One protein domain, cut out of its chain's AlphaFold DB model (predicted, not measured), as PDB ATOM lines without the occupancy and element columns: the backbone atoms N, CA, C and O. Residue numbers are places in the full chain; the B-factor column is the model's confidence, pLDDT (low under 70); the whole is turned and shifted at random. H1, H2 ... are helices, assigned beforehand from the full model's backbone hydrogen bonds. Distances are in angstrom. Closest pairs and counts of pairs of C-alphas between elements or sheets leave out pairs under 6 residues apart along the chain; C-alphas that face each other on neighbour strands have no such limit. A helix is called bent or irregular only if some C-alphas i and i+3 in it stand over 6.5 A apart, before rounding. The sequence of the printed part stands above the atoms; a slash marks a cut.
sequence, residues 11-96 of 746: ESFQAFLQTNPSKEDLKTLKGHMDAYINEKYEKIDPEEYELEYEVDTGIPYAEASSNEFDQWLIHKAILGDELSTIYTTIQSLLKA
ATOM      1  N   GLU A  11      23.041 -37.566 -28.738       70.44
ATOM      2  CA  GLU A  11      21.666 -37.538 -28.218       70.44
ATOM      3  C   GLU A  11      21.261 -36.145 -27.704       70.44
ATOM      4  O   GLU A  11      20.228 -35.593 -28.093       70.44
ATOM      5  N   SER A  12      22.104 -35.530 -26.872       75.56
ATOM      6  CA  SER A  12      21.881 -34.169 -26.359       75.56
ATOM      7  C   SER A  12      21.941 -33.111 -27.468       75.56
ATOM      8  O   SER A  12      21.173 -32.147 -27.442       75.56
ATOM      9  N   PHE A  13      22.777 -33.317 -28.493       81.81
ATOM     10  CA  PHE A  13      22.801 -32.465 -29.685       81.81
ATOM     11  C   PHE A  13      21.514 -32.593 -30.512       81.81
ATOM     12  O   PHE A  13      20.946 -31.590 -30.941       81.81
ATOM     13  N   GLN A  14      20.996 -33.808 -30.692       76.12
ATOM     14  CA  GLN A  14      19.728 -34.037 -31.386       76.12
ATOM     15  C   GLN A  14      18.543 -33.425 -30.628       76.12
ATOM     16  O   GLN A  14      17.681 -32.800 -31.247       76.12
ATOM     17  N   ALA A  15      18.514 -33.536 -29.298       73.25
ATOM     18  CA  ALA A  15      17.511 -32.867 -28.471       73.25
ATOM     19  C   ALA A  15      17.561 -31.340 -28.651       73.25
ATOM     20  O   ALA A  15      16.518 -30.699 -28.781       73.25
ATOM     21  N   PHE A  16      18.764 -30.767 -28.745       81.94
ATOM     22  CA  PHE A  16      18.960 -29.355 -29.066       81.94
ATOM     23  C   PHE A  16      18.451 -28.992 -30.472       81.94
ATOM     24  O   PHE A  16      17.758 -27.992 -30.622       81.94
ATOM     25  N   LEU A  17      18.692 -29.805 -31.507       81.88
ATOM     26  CA  LEU A  17      18.147 -29.545 -32.851       81.88
ATOM     27  C   LEU A  17      16.606 -29.590 -32.894       81.88
ATOM     28  O   LEU A  17      15.979 -28.832 -33.643       81.88
ATOM     29  N   GLN A  18      15.983 -30.418 -32.048       77.19
ATOM     30  CA  GLN A  18      14.524 -30.504 -31.916       77.19
ATOM     31  C   GLN A  18      13.896 -29.265 -31.264       77.19
ATOM     32  O   GLN A  18      12.708 -29.011 -31.477       77.19
ATOM     33  N   THR A  19      14.666 -28.441 -30.542       81.56
ATOM     34  CA  THR A  19      14.164 -27.154 -30.025       81.56
ATOM     35  C   THR A  19      14.070 -26.071 -31.104       81.56
ATOM     36  O   THR A  19      13.720 -24.938 -30.785       81.56
ATOM     37  N   ASN A  20      14.361 -26.402 -32.370       83.38
ATOM     38  CA  ASN A  20      14.460 -25.474 -33.500       83.38
ATOM     39  C   ASN A  20      15.408 -24.295 -33.205       83.38
ATOM     40  O   ASN A  20      14.966 -23.143 -33.161       83.38
ATOM     41  N   PRO A  21      16.707 -24.572 -32.981       84.69
ATOM     42  CA  PRO A  21      17.678 -23.544 -32.648       84.69
ATOM     43  C   PRO A  21      17.851 -22.567 -33.811       84.69
ATOM     44  O   PRO A  21      17.759 -22.928 -34.989       84.69
ATOM     45  N   SER A  22      18.121 -21.309 -33.481       88.56
ATOM     46  CA  SER A  22      18.449 -20.299 -34.474       88.56
ATOM     47  C   SER A  22      19.841 -20.547 -35.064       88.56
ATOM     48  O   SER A  22      20.696 -21.225 -34.487       88.56
ATOM     49  N   LYS A  23      20.114 -19.927 -36.218       90.19
ATOM     50  CA  LYS A  23      21.454 -19.948 -36.820       90.19
ATOM     51  C   LYS A  23      22.519 -19.362 -35.877       90.19
ATOM     52  O   LYS A  23      23.679 -19.751 -35.967       90.19
ATOM     53  N   GLU A  24      22.137 -18.450 -34.982       87.31
ATOM     54  CA  GLU A  24      23.044 -17.826 -34.011       87.31
ATOM     55  C   GLU A  24      23.376 -18.763 -32.839       87.31
ATOM     56  O   GLU A  24      24.518 -18.798 -32.379       87.31
ATOM     57  N   ASP A  25      22.427 -19.608 -32.430       85.94
ATOM     58  CA  ASP A  25      22.661 -20.629 -31.402       85.94
ATOM     59  C   ASP A  25      23.694 -21.660 -31.882       85.94
ATOM     60  O   ASP A  25      24.619 -22.016 -31.152       85.94
ATOM     61  N   LEU A  26      23.611 -22.076 -33.153       88.06
ATOM     62  CA  LEU A  26      24.595 -22.980 -33.762       88.06
ATOM     63  C   LEU A  26      25.966 -22.332 -33.968       88.06
ATOM     64  O   LEU A  26      26.977 -23.019 -33.847       88.06
ATOM     65  N   LYS A  27      26.034 -21.026 -34.261       90.31
ATOM     66  CA  LYS A  27      27.323 -20.311 -34.292       90.31
ATOM     67  C   LYS A  27      27.967 -20.275 -32.914       90.31
ATOM     68  O   LYS A  27      29.171 -20.487 -32.813       90.31
ATOM     69  N   THR A  28      27.171 -20.034 -31.875       87.25
ATOM     70  CA  THR A  28      27.650 -20.022 -30.490       87.25
ATOM     71  C   THR A  28      28.186 -21.400 -30.101       87.25
ATOM     72  O   THR A  28      29.300 -21.509 -29.595       87.25
ATOM     73  N   LEU A  29      27.446 -22.463 -30.432       86.38
ATOM     74  CA  LEU A  29      27.886 -23.842 -30.215       86.38
ATOM     75  C   LEU A  29      29.168 -24.174 -30.993       86.38
ATOM     76  O   LEU A  29      30.105 -24.718 -30.411       86.38
ATOM     77  N   LYS A  30      29.251 -23.792 -32.277       90.19
ATOM     78  CA  LYS A  30      30.476 -23.958 -33.071       90.19
ATOM     79  C   LYS A  30      31.658 -23.236 -32.421       90.19
ATOM     80  O   LYS A  30      32.725 -23.821 -32.322       90.19
ATOM     81  N   GLY A  31      31.464 -22.005 -31.942       88.50
ATOM     82  CA  GLY A  31      32.514 -21.227 -31.282       88.50
ATOM     83  C   GLY A  31      33.067 -21.902 -30.024       88.50
ATOM     84  O   GLY A  31      34.271 -21.865 -29.793       88.50
ATOM     85  N   HIS A  32      32.221 -22.578 -29.240       85.94
ATOM     86  CA  HIS A  32      32.685 -23.375 -28.100       85.94
ATOM     87  C   HIS A  32      33.478 -24.613 -28.532       85.94
ATOM     88  O   HIS A  32      34.497 -24.921 -27.917       85.94
ATOM     89  N   MET A  33      33.044 -25.306 -29.589       87.88
ATOM     90  CA  MET A  33      33.792 -26.445 -30.130       87.88
ATOM     91  C   MET A  33      35.135 -26.006 -30.716       87.88
ATOM     92  O   MET A  33      36.138 -26.652 -30.451       87.88
ATOM     93  N   ASP A  34      35.176 -24.881 -31.434       89.81
ATOM     94  CA  ASP A  34      36.416 -24.297 -31.957       89.81
ATOM     95  C   ASP A  34      37.389 -23.962 -30.811       89.81
ATOM     96  O   ASP A  34      38.577 -24.256 -30.901       89.81
ATOM     97  N   ALA A  35      36.889 -23.400 -29.702       86.81
ATOM     98  CA  ALA A  35      37.704 -23.118 -28.521       86.81
ATOM     99  C   ALA A  35      38.253 -24.398 -27.865       86.81
ATOM    100  O   ALA A  35      39.427 -24.437 -27.506       86.81
ATOM    101  N   TYR A  36      37.430 -25.447 -27.750       85.88
ATOM    102  CA  TYR A  36      37.861 -26.753 -27.244       85.88
ATOM    103  C   TYR A  36      38.921 -27.397 -28.147       85.88
ATOM    104  O   TYR A  36      39.934 -27.884 -27.649       85.88
ATOM    105  N   ILE A  37      38.703 -27.373 -29.467       89.00
ATOM    106  CA  ILE A  37      39.653 -27.897 -30.451       89.00
ATOM    107  C   ILE A  37      40.981 -27.165 -30.304       89.00
ATOM    108  O   ILE A  37      41.992 -27.829 -30.134       89.00
ATOM    109  N   ASN A  38      40.983 -25.830 -30.272       89.38
ATOM    110  CA  ASN A  38      42.211 -25.051 -30.116       89.38
ATOM    111  C   ASN A  38      42.941 -25.378 -28.802       89.38
ATOM    112  O   ASN A  38      44.144 -25.612 -28.819       89.38
ATOM    113  N   GLU A  39      42.223 -25.475 -27.675       89.62
ATOM    114  CA  GLU A  39      42.831 -25.799 -26.374       89.62
ATOM    115  C   GLU A  39      43.480 -27.195 -26.347       89.62
ATOM    116  O   GLU A  39      44.477 -27.414 -25.655       89.62
ATOM    117  N   LYS A  40      42.893 -28.162 -27.061       86.88
ATOM    118  CA  LYS A  40      43.422 -29.527 -27.168       86.88
ATOM    119  C   LYS A  40      44.553 -29.622 -28.173       86.88
ATOM    120  O   LYS A  40      45.566 -30.240 -27.869       86.88
ATOM    121  N   TYR A  41      44.382 -28.985 -29.321       88.19
ATOM    122  CA  TYR A  41      45.348 -28.973 -30.407       88.19
ATOM    123  C   TYR A  41      46.678 -28.348 -29.948       88.19
ATOM    124  O   TYR A  41      47.730 -28.905 -30.224       88.19
ATOM    125  N   GLU A  42      46.654 -27.278 -29.139       88.75
ATOM    126  CA  GLU A  42      47.869 -26.672 -28.551       88.75
ATOM    127  C   GLU A  42      48.656 -27.598 -27.602       88.75
ATOM    128  O   GLU A  42      49.811 -27.315 -27.282       88.75
ATOM    129  N   LYS A  43      48.036 -28.676 -27.105       87.56
ATOM    130  CA  LYS A  43      48.627 -29.609 -26.128       87.56
ATOM    131  C   LYS A  43      49.043 -30.944 -26.748       87.56
ATOM    132  O   LYS A  43      49.526 -31.799 -26.010       87.56
ATOM    133  N   ILE A  44      48.804 -31.136 -28.042       86.06
ATOM    134  CA  ILE A  44      49.111 -32.373 -28.760       86.06
ATOM    135  C   ILE A  44      50.470 -32.237 -29.434       86.06
ATOM    136  O   ILE A  44      50.761 -31.213 -30.047       86.06
ATOM    137  N   ASP A  45      51.277 -33.289 -29.320       87.44
ATOM    138  CA  ASP A  45      52.461 -33.479 -30.147       87.44
ATOM    139  C   ASP A  45      52.053 -34.237 -31.426       87.44
ATOM    140  O   ASP A  45      51.610 -35.385 -31.326       87.44
ATOM    141  N   PRO A  46      52.127 -33.617 -32.623       80.38
ATOM    142  CA  PRO A  46      51.760 -34.264 -33.881       80.38
ATOM    143  C   PRO A  46      52.517 -35.570 -34.153       80.38
ATOM    144  O   PRO A  46      51.943 -36.471 -34.763       80.38
ATOM    145  N   GLU A  47      53.759 -35.688 -33.664       83.75
ATOM    146  CA  GLU A  47      54.616 -36.862 -33.886       83.75
ATOM    147  C   GLU A  47      54.033 -38.137 -33.237       83.75
ATOM    148  O   GLU A  47      54.243 -39.246 -33.729       83.75
ATOM    149  N   GLU A  48      53.227 -38.012 -32.170       87.94
ATOM    150  CA  GLU A  48      52.594 -39.161 -31.499       87.94
ATOM    151  C   GLU A  48      51.504 -39.840 -32.348       87.94
ATOM    152  O   GLU A  48      51.154 -40.994 -32.090       87.94
ATOM    153  N   TYR A  49      50.983 -39.152 -33.368       89.75
ATOM    154  CA  TYR A  49      49.821 -39.584 -34.149       89.75
ATOM    155  C   TYR A  49      50.148 -39.940 -35.606       89.75
ATOM    156  O   TYR A  49      49.246 -40.304 -36.361       89.75
ATOM    157  N   GLU A  50      51.420 -39.882 -36.010       89.25
ATOM    158  CA  GLU A  50      51.850 -40.193 -37.380       89.25
ATOM    159  C   GLU A  50      51.498 -41.635 -37.770       89.25
ATOM    160  O   GLU A  50      50.838 -41.866 -38.780       89.25
ATOM    161  N   LEU A  51      51.858 -42.613 -36.930       85.12
ATOM    162  CA  LEU A  51      51.574 -44.030 -37.188       85.12
ATOM    163  C   LEU A  51      50.071 -44.329 -37.216       85.12
ATOM    164  O   LEU A  51      49.621 -45.152 -38.008       85.12
ATOM    165  N   GLU A  52      49.292 -43.676 -36.354       88.12
ATOM    166  CA  GLU A  52      47.840 -43.856 -36.315       88.12
ATOM    167  C   GLU A  52      47.185 -43.263 -37.572       88.12
ATOM    168  O   GLU A  52      46.327 -43.910 -38.172       88.12
ATOM    169  N   TYR A  53      47.660 -42.107 -38.049       87.38
ATOM    170  CA  TYR A  53      47.234 -41.515 -39.319       87.38
ATOM    171  C   TYR A  53      47.517 -42.435 -40.513       87.38
ATOM    172  O   TYR A  53      46.639 -42.637 -41.357       87.38
ATOM    173  N   GLU A  54      48.717 -43.018 -40.586       90.44
ATOM    174  CA  GLU A  54      49.100 -43.924 -41.675       90.44
ATOM    175  C   GLU A  54      48.264 -45.209 -41.676       90.44
ATOM    176  O   GLU A  54      47.831 -45.666 -42.735       90.44
ATOM    177  N   VAL A  55      47.994 -45.773 -40.493       86.62
ATOM    178  CA  VAL A  55      47.147 -46.967 -40.338       86.62
ATOM    179  C   VAL A  55      45.702 -46.677 -40.741       86.62
ATOM    180  O   VAL A  55      45.091 -47.489 -41.439       86.62
ATOM    181  N   ASP A  56      45.162 -45.527 -40.340       82.94
ATOM    182  CA  ASP A  56      43.766 -45.166 -40.594       82.94
ATOM    183  C   ASP A  56      43.503 -44.766 -42.049       82.94
ATOM    184  O   ASP A  56      42.433 -45.052 -42.594       82.94
ATOM    185  N   THR A  57      44.448 -44.063 -42.675       82.50
ATOM    186  CA  THR A  57      44.239 -43.450 -43.997       82.50
ATOM    187  C   THR A  57      44.945 -44.191 -45.128       82.50
ATOM    188  O   THR A  57      44.550 -44.047 -46.286       82.50
ATOM    189  N   GLY A  58      45.972 -44.989 -44.818       84.56
ATOM    190  CA  GLY A  58      46.850 -45.618 -45.804       84.56
ATOM    191  C   GLY A  58      47.773 -44.635 -46.533       84.56
ATOM    192  O   GLY A  58      48.406 -45.022 -47.516       84.56
ATOM    193  N   ILE A  59      47.832 -43.374 -46.093       83.00
ATOM    194  CA  ILE A  59      48.675 -42.319 -46.661       83.00
ATOM    195  C   ILE A  59      49.870 -42.121 -45.722       83.00
ATOM    196  O   ILE A  59      49.638 -41.815 -44.553       83.00
ATOM    197  N   PRO A  60      51.126 -42.268 -46.191       86.75
ATOM    198  CA  PRO A  60      52.302 -41.950 -45.384       86.75
ATOM    199  C   PRO A  60      52.239 -40.513 -44.854       86.75
ATOM    200  O   PRO A  60      51.929 -39.596 -45.616       86.75
ATOM    201  N   TYR A  61      52.582 -40.281 -43.586       83.00
ATOM    202  CA  TYR A  61      52.512 -38.947 -42.974       83.00
ATOM    203  C   TYR A  61      53.366 -37.925 -43.743       83.00
ATOM    204  O   TYR A  61      52.944 -36.794 -43.980       83.00
ATOM    205  N   ALA A  62      54.526 -38.359 -44.243       84.31
ATOM    206  CA  ALA A  62      55.412 -37.549 -45.079       84.31
ATOM    207  C   ALA A  62      54.791 -37.108 -46.424       84.31
ATOM    208  O   ALA A  62      55.300 -36.180 -47.055       84.31
ATOM    209  N   GLU A  63      53.723 -37.773 -46.875       85.19
ATOM    210  CA  GLU A  63      52.995 -37.468 -48.113       85.19
ATOM    211  C   GLU A  63      51.690 -36.691 -47.868       85.19
ATOM    212  O   GLU A  63      51.095 -36.179 -48.819       85.19
ATOM    213  N   ALA A  64      51.257 -36.554 -46.610       84.88
ATOM    214  CA  ALA A  64      50.050 -35.823 -46.247       84.88
ATOM    215  C   ALA A  64      50.251 -34.306 -46.358       84.88
ATOM    216  O   ALA A  64      51.266 -33.750 -45.930       84.88
ATOM    217  N   SER A  65      49.250 -33.583 -46.872       87.44
ATOM    218  CA  SER A  65      49.247 -32.132 -46.693       87.44
ATOM    219  C   SER A  65      48.955 -31.781 -45.231       87.44
ATOM    220  O   SER A  65      48.140 -32.433 -44.578       87.44
ATOM    221  N   SER A  66      49.549 -30.690 -44.730       81.06
ATOM    222  CA  SER A  66      49.276 -30.179 -43.371       81.06
ATOM    223  C   SER A  66      47.771 -30.075 -43.095       81.06
ATOM    224  O   SER A  66      47.312 -30.471 -42.037       81.06
ATOM    225  N   ASN A  67      46.976 -29.638 -44.077       86.38
ATOM    226  CA  ASN A  67      45.528 -29.516 -43.921       86.38
ATOM    227  C   ASN A  67      44.797 -30.872 -43.851       86.38
ATOM    228  O   ASN A  67      43.775 -30.967 -43.176       86.38
ATOM    229  N   GLU A  68      45.267 -31.905 -44.553       83.88
ATOM    230  CA  GLU A  68      44.676 -33.250 -44.486       83.88
ATOM    231  C   GLU A  68      44.957 -33.914 -43.141       83.88
ATOM    232  O   GLU A  68      44.039 -34.471 -42.537       83.88
ATOM    233  N   PHE A  69      46.193 -33.802 -42.654       89.38
ATOM    234  CA  PHE A  69      46.548 -34.293 -41.329       89.38
ATOM    235  C   PHE A  69      45.790 -33.537 -40.236       89.38
ATOM    236  O   PHE A  69      45.191 -34.168 -39.374       89.38
ATOM    237  N   ASP A  70      45.702 -32.206 -40.314       88.44
ATOM    238  CA  ASP A  70      44.974 -31.396 -39.330       88.44
ATOM    239  C   ASP A  70      43.484 -31.736 -39.287       88.44
ATOM    240  O   ASP A  70      42.893 -31.845 -38.212       88.44
ATOM    241  N   GLN A  71      42.861 -31.940 -40.452       87.88
ATOM    242  CA  GLN A  71      41.475 -32.399 -40.534       87.88
ATOM    243  C   GLN A  71      41.315 -33.764 -39.866       87.88
ATOM    244  O   GLN A  71      40.416 -33.937 -39.042       87.88
ATOM    245  N   TRP A  72      42.184 -34.722 -40.186       92.62
ATOM    246  CA  TRP A  72      42.136 -36.040 -39.567       92.62
ATOM    247  C   TRP A  72      42.352 -35.956 -38.050       92.62
ATOM    248  O   TRP A  72      41.524 -36.465 -37.299       92.62
ATOM    249  N   LEU A  73      43.368 -35.228 -37.585       90.50
ATOM    250  CA  LEU A  73      43.709 -35.087 -36.169       90.50
ATOM    251  C   LEU A  73      42.554 -34.452 -35.384       90.50
ATOM    252  O   LEU A  73      42.176 -34.935 -34.316       90.50
ATOM    253  N   ILE A  74      41.924 -33.412 -35.940       87.31
ATOM    254  CA  ILE A  74      40.748 -32.775 -35.338       87.31
ATOM    255  C   ILE A  74      39.581 -33.763 -35.250       87.31
ATOM    256  O   ILE A  74      38.964 -33.899 -34.193       87.31
ATOM    257  N   HIS A  75      39.260 -34.456 -36.342       85.69
ATOM    258  CA  HIS A  75      38.067 -35.298 -36.416       85.69
ATOM    259  C   HIS A  75      38.220 -36.656 -35.716       85.69
ATOM    260  O   HIS A  75      37.227 -37.182 -35.214       85.69
ATOM    261  N   LYS A  76      39.427 -37.222 -35.660       85.81
ATOM    262  CA  LYS A  76      39.691 -38.540 -35.073       85.81
ATOM    263  C   LYS A  76      40.309 -38.452 -33.686       85.81
ATOM    264  O   LYS A  76      39.689 -38.932 -32.741       85.81
ATOM    265  N   ALA A  77      41.448 -37.780 -33.539       82.88
ATOM    266  CA  ALA A  77      42.175 -37.751 -32.269       82.88
ATOM    267  C   ALA A  77      41.571 -36.778 -31.238       82.88
ATOM    268  O   ALA A  77      41.471 -37.106 -30.056       82.88
ATOM    269  N   ILE A  78      41.145 -35.580 -31.660       85.56
ATOM    270  CA  ILE A  78      40.668 -34.535 -30.730       85.56
ATOM    271  C   ILE A  78      39.188 -34.703 -30.380       85.56
ATOM    272  O   ILE A  78      38.807 -34.620 -29.208       85.56
ATOM    273  N   LEU A  79      38.341 -34.859 -31.397       82.25
ATOM    274  CA  LEU A  79      36.890 -34.914 -31.222       82.25
ATOM    275  C   LEU A  79      36.380 -36.343 -30.992       82.25
ATOM    276  O   LEU A  79      35.439 -36.533 -30.221       82.25
ATOM    277  N   GLY A  80      36.971 -37.343 -31.651       77.38
ATOM    278  CA  GLY A  80      36.385 -38.681 -31.747       77.38
ATOM    279  C   GLY A  80      35.073 -38.700 -32.551       77.38
ATOM    280  O   GLY A  80      34.519 -37.659 -32.915       77.38
ATOM    281  N   ASP A  81      34.550 -39.894 -32.837       75.81
ATOM    282  CA  ASP A  81      33.487 -40.094 -33.839       75.81
ATOM    283  C   ASP A  81      32.190 -39.298 -33.571       75.81
ATOM    284  O   ASP A  81      31.619 -38.696 -34.488       75.81
ATOM    285  N   GLU A  82      31.725 -39.235 -32.318       75.19
ATOM    286  CA  GLU A  82      30.474 -38.538 -31.977       75.19
ATOM    287  C   GLU A  82      30.589 -37.011 -32.105       75.19
ATOM    288  O   GLU A  82      29.767 -36.381 -32.778       75.19
ATOM    289  N   LEU A  83      31.606 -36.391 -31.493       80.00
ATOM    290  CA  LEU A  83      31.776 -34.933 -31.553       80.00
ATOM    291  C   LEU A  83      32.192 -34.477 -32.956       80.00
ATOM    292  O   LEU A  83      31.806 -33.389 -33.380       80.00
ATOM    293  N   SER A  84      32.914 -35.317 -33.699       82.12
ATOM    294  CA  SER A  84      33.239 -35.105 -35.111       82.12
ATOM    295  C   SER A  84      31.980 -35.024 -35.977       82.12
ATOM    296  O   SER A  84      31.835 -34.108 -36.798       82.12
ATOM    297  N   THR A  85      31.021 -35.921 -35.735       81.88
ATOM    298  CA  THR A  85      29.712 -35.903 -36.399       81.88
ATOM    299  C   THR A  85      28.952 -34.619 -36.067       81.88
ATOM    300  O   THR A  85      28.522 -33.907 -36.975       81.88
ATOM    301  N   ILE A  86      28.862 -34.258 -34.782       84.06
ATOM    302  CA  ILE A  86      28.208 -33.016 -34.332       84.06
ATOM    303  C   ILE A  86      28.835 -31.796 -35.014       84.06
ATOM    304  O   ILE A  86      28.125 -30.975 -35.599       84.06
ATOM    305  N   TYR A  87      30.164 -31.694 -34.984       87.94
ATOM    306  CA  TYR A  87      30.905 -30.576 -35.557       87.94
ATOM    307  C   TYR A  87      30.630 -30.424 -37.059       87.94
ATOM    308  O   TYR A  87      30.326 -29.328 -37.540       87.94
ATOM    309  N   THR A  88      30.648 -31.537 -37.796       86.25
ATOM    310  CA  THR A  88      30.379 -31.566 -39.240       86.25
ATOM    311  C   THR A  88      28.934 -31.179 -39.553       86.25
ATOM    312  O   THR A  88      28.691 -30.364 -40.451       86.25
ATOM    313  N   THR A  89      27.966 -31.684 -38.784       86.81
ATOM    314  CA  THR A  89      26.548 -31.330 -38.932       86.81
ATOM    315  C   THR A  89      26.322 -29.842 -38.683       86.81
ATOM    316  O   THR A  89      25.661 -29.178 -39.486       86.81
ATOM    317  N   ILE A  90      26.932 -29.266 -37.640       89.69
ATOM    318  CA  ILE A  90      26.872 -27.820 -37.372       89.69
ATOM    319  C   ILE A  90      27.435 -27.030 -38.558       89.69
ATOM    320  O   ILE A  90      26.796 -26.090 -39.037       89.69
ATOM    321  N   GLN A  91      28.609 -27.411 -39.072       90.12
ATOM    322  CA  GLN A  91      29.213 -26.735 -40.220       90.12
ATOM    323  C   GLN A  91      28.329 -26.805 -41.471       90.12
ATOM    324  O   GLN A  91      28.168 -25.796 -42.162       90.12
ATOM    325  N   SER A  92      27.746 -27.970 -41.752       89.94
ATOM    326  CA  SER A  92      26.832 -28.181 -42.876       89.94
ATOM    327  C   SER A  92      25.588 -27.293 -42.760       89.94
ATOM    328  O   SER A  92      25.270 -26.535 -43.682       89.94
ATOM    329  N   LEU A  93      24.945 -27.283 -41.588       89.56
ATOM    330  CA  LEU A  93      23.774 -26.448 -41.309       89.56
ATOM    331  C   LEU A  93      24.092 -24.951 -41.442       89.56
ATOM    332  O   LEU A  93      23.317 -24.197 -42.032       89.56
ATOM    333  N   LEU A  94      25.250 -24.502 -40.952       91.94
ATOM    334  CA  LEU A  94      25.666 -23.101 -41.059       91.94
ATOM    335  C   LEU A  94      25.966 -22.678 -42.509       91.94
ATOM    336  O   LEU A  94      25.688 -21.525 -42.871       91.94
ATOM    337  N   LYS A  95      26.485 -23.600 -43.334       91.12
ATOM    338  CA  LYS A  95      26.770 -23.411 -44.770       91.12
ATOM    339  C   LYS A  95      25.524 -23.518 -45.660       91.12
ATOM    340  O   LYS A  95      25.567 -23.080 -46.812       91.12
ATOM    341  N   ALA A  96      24.415 -24.061 -45.158       89.50
ATOM    342  CA  ALA A  96      23.194 -24.228 -45.937       89.50
ATOM    343  C   ALA A  96      22.629 -22.883 -46.435       89.50
ATOM    344  O   ALA A  96      22.499 -21.917 -45.676       89.50
TER     345      ALA A  96
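What this domain is: This is residues 11 to 96 of the 746 residues of an uncharacterized protein of Helicobacter valdiviensis (UniProt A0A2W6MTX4). The longest helix, H2, runs along one side of an elongated body; H5 packs on it at a slant, H4 meets its last residues, and H1 and H3 lie at opposite ends. The 86 printed residues hold five named helices, H1 to H5, and no named strand: all helix, mostly crossed. It is only just loose, close to compact: radius of gyration of the C-alphas 14.8 A, spans 44 by 24 by 22 A.

Where its parts are: H2, residues 23 to 41, spans 26.3 A from C-alpha 23 (21.454, -19.948, -36.820). H1 is 11 to 18, H3 46 to 57, H4 66 to 78, H5 80 to 95, ending at C-alpha 95 (26.770, -23.411, -44.770). H3 is irregular: C-alphas 48 and 51 are 7.6 A apart.

How they stand to each other: H2 touches H5 at a steep 41 degrees, opposite ways; closest C-alphas Leu 26 and Ile 90, 6.5 A. H4 touches H3 about perpendicular, 90 degrees; closest C-alphas Tyr 53 and Trp 72, 7.5 A. O i to N i+4 pairs are within hydrogen-bond range throughout H1, H2 and H5, 5 of 8 in H3, 8 of 9 in H4.

The domain as a whole: The printed part has no cut; no printed residue is under 70.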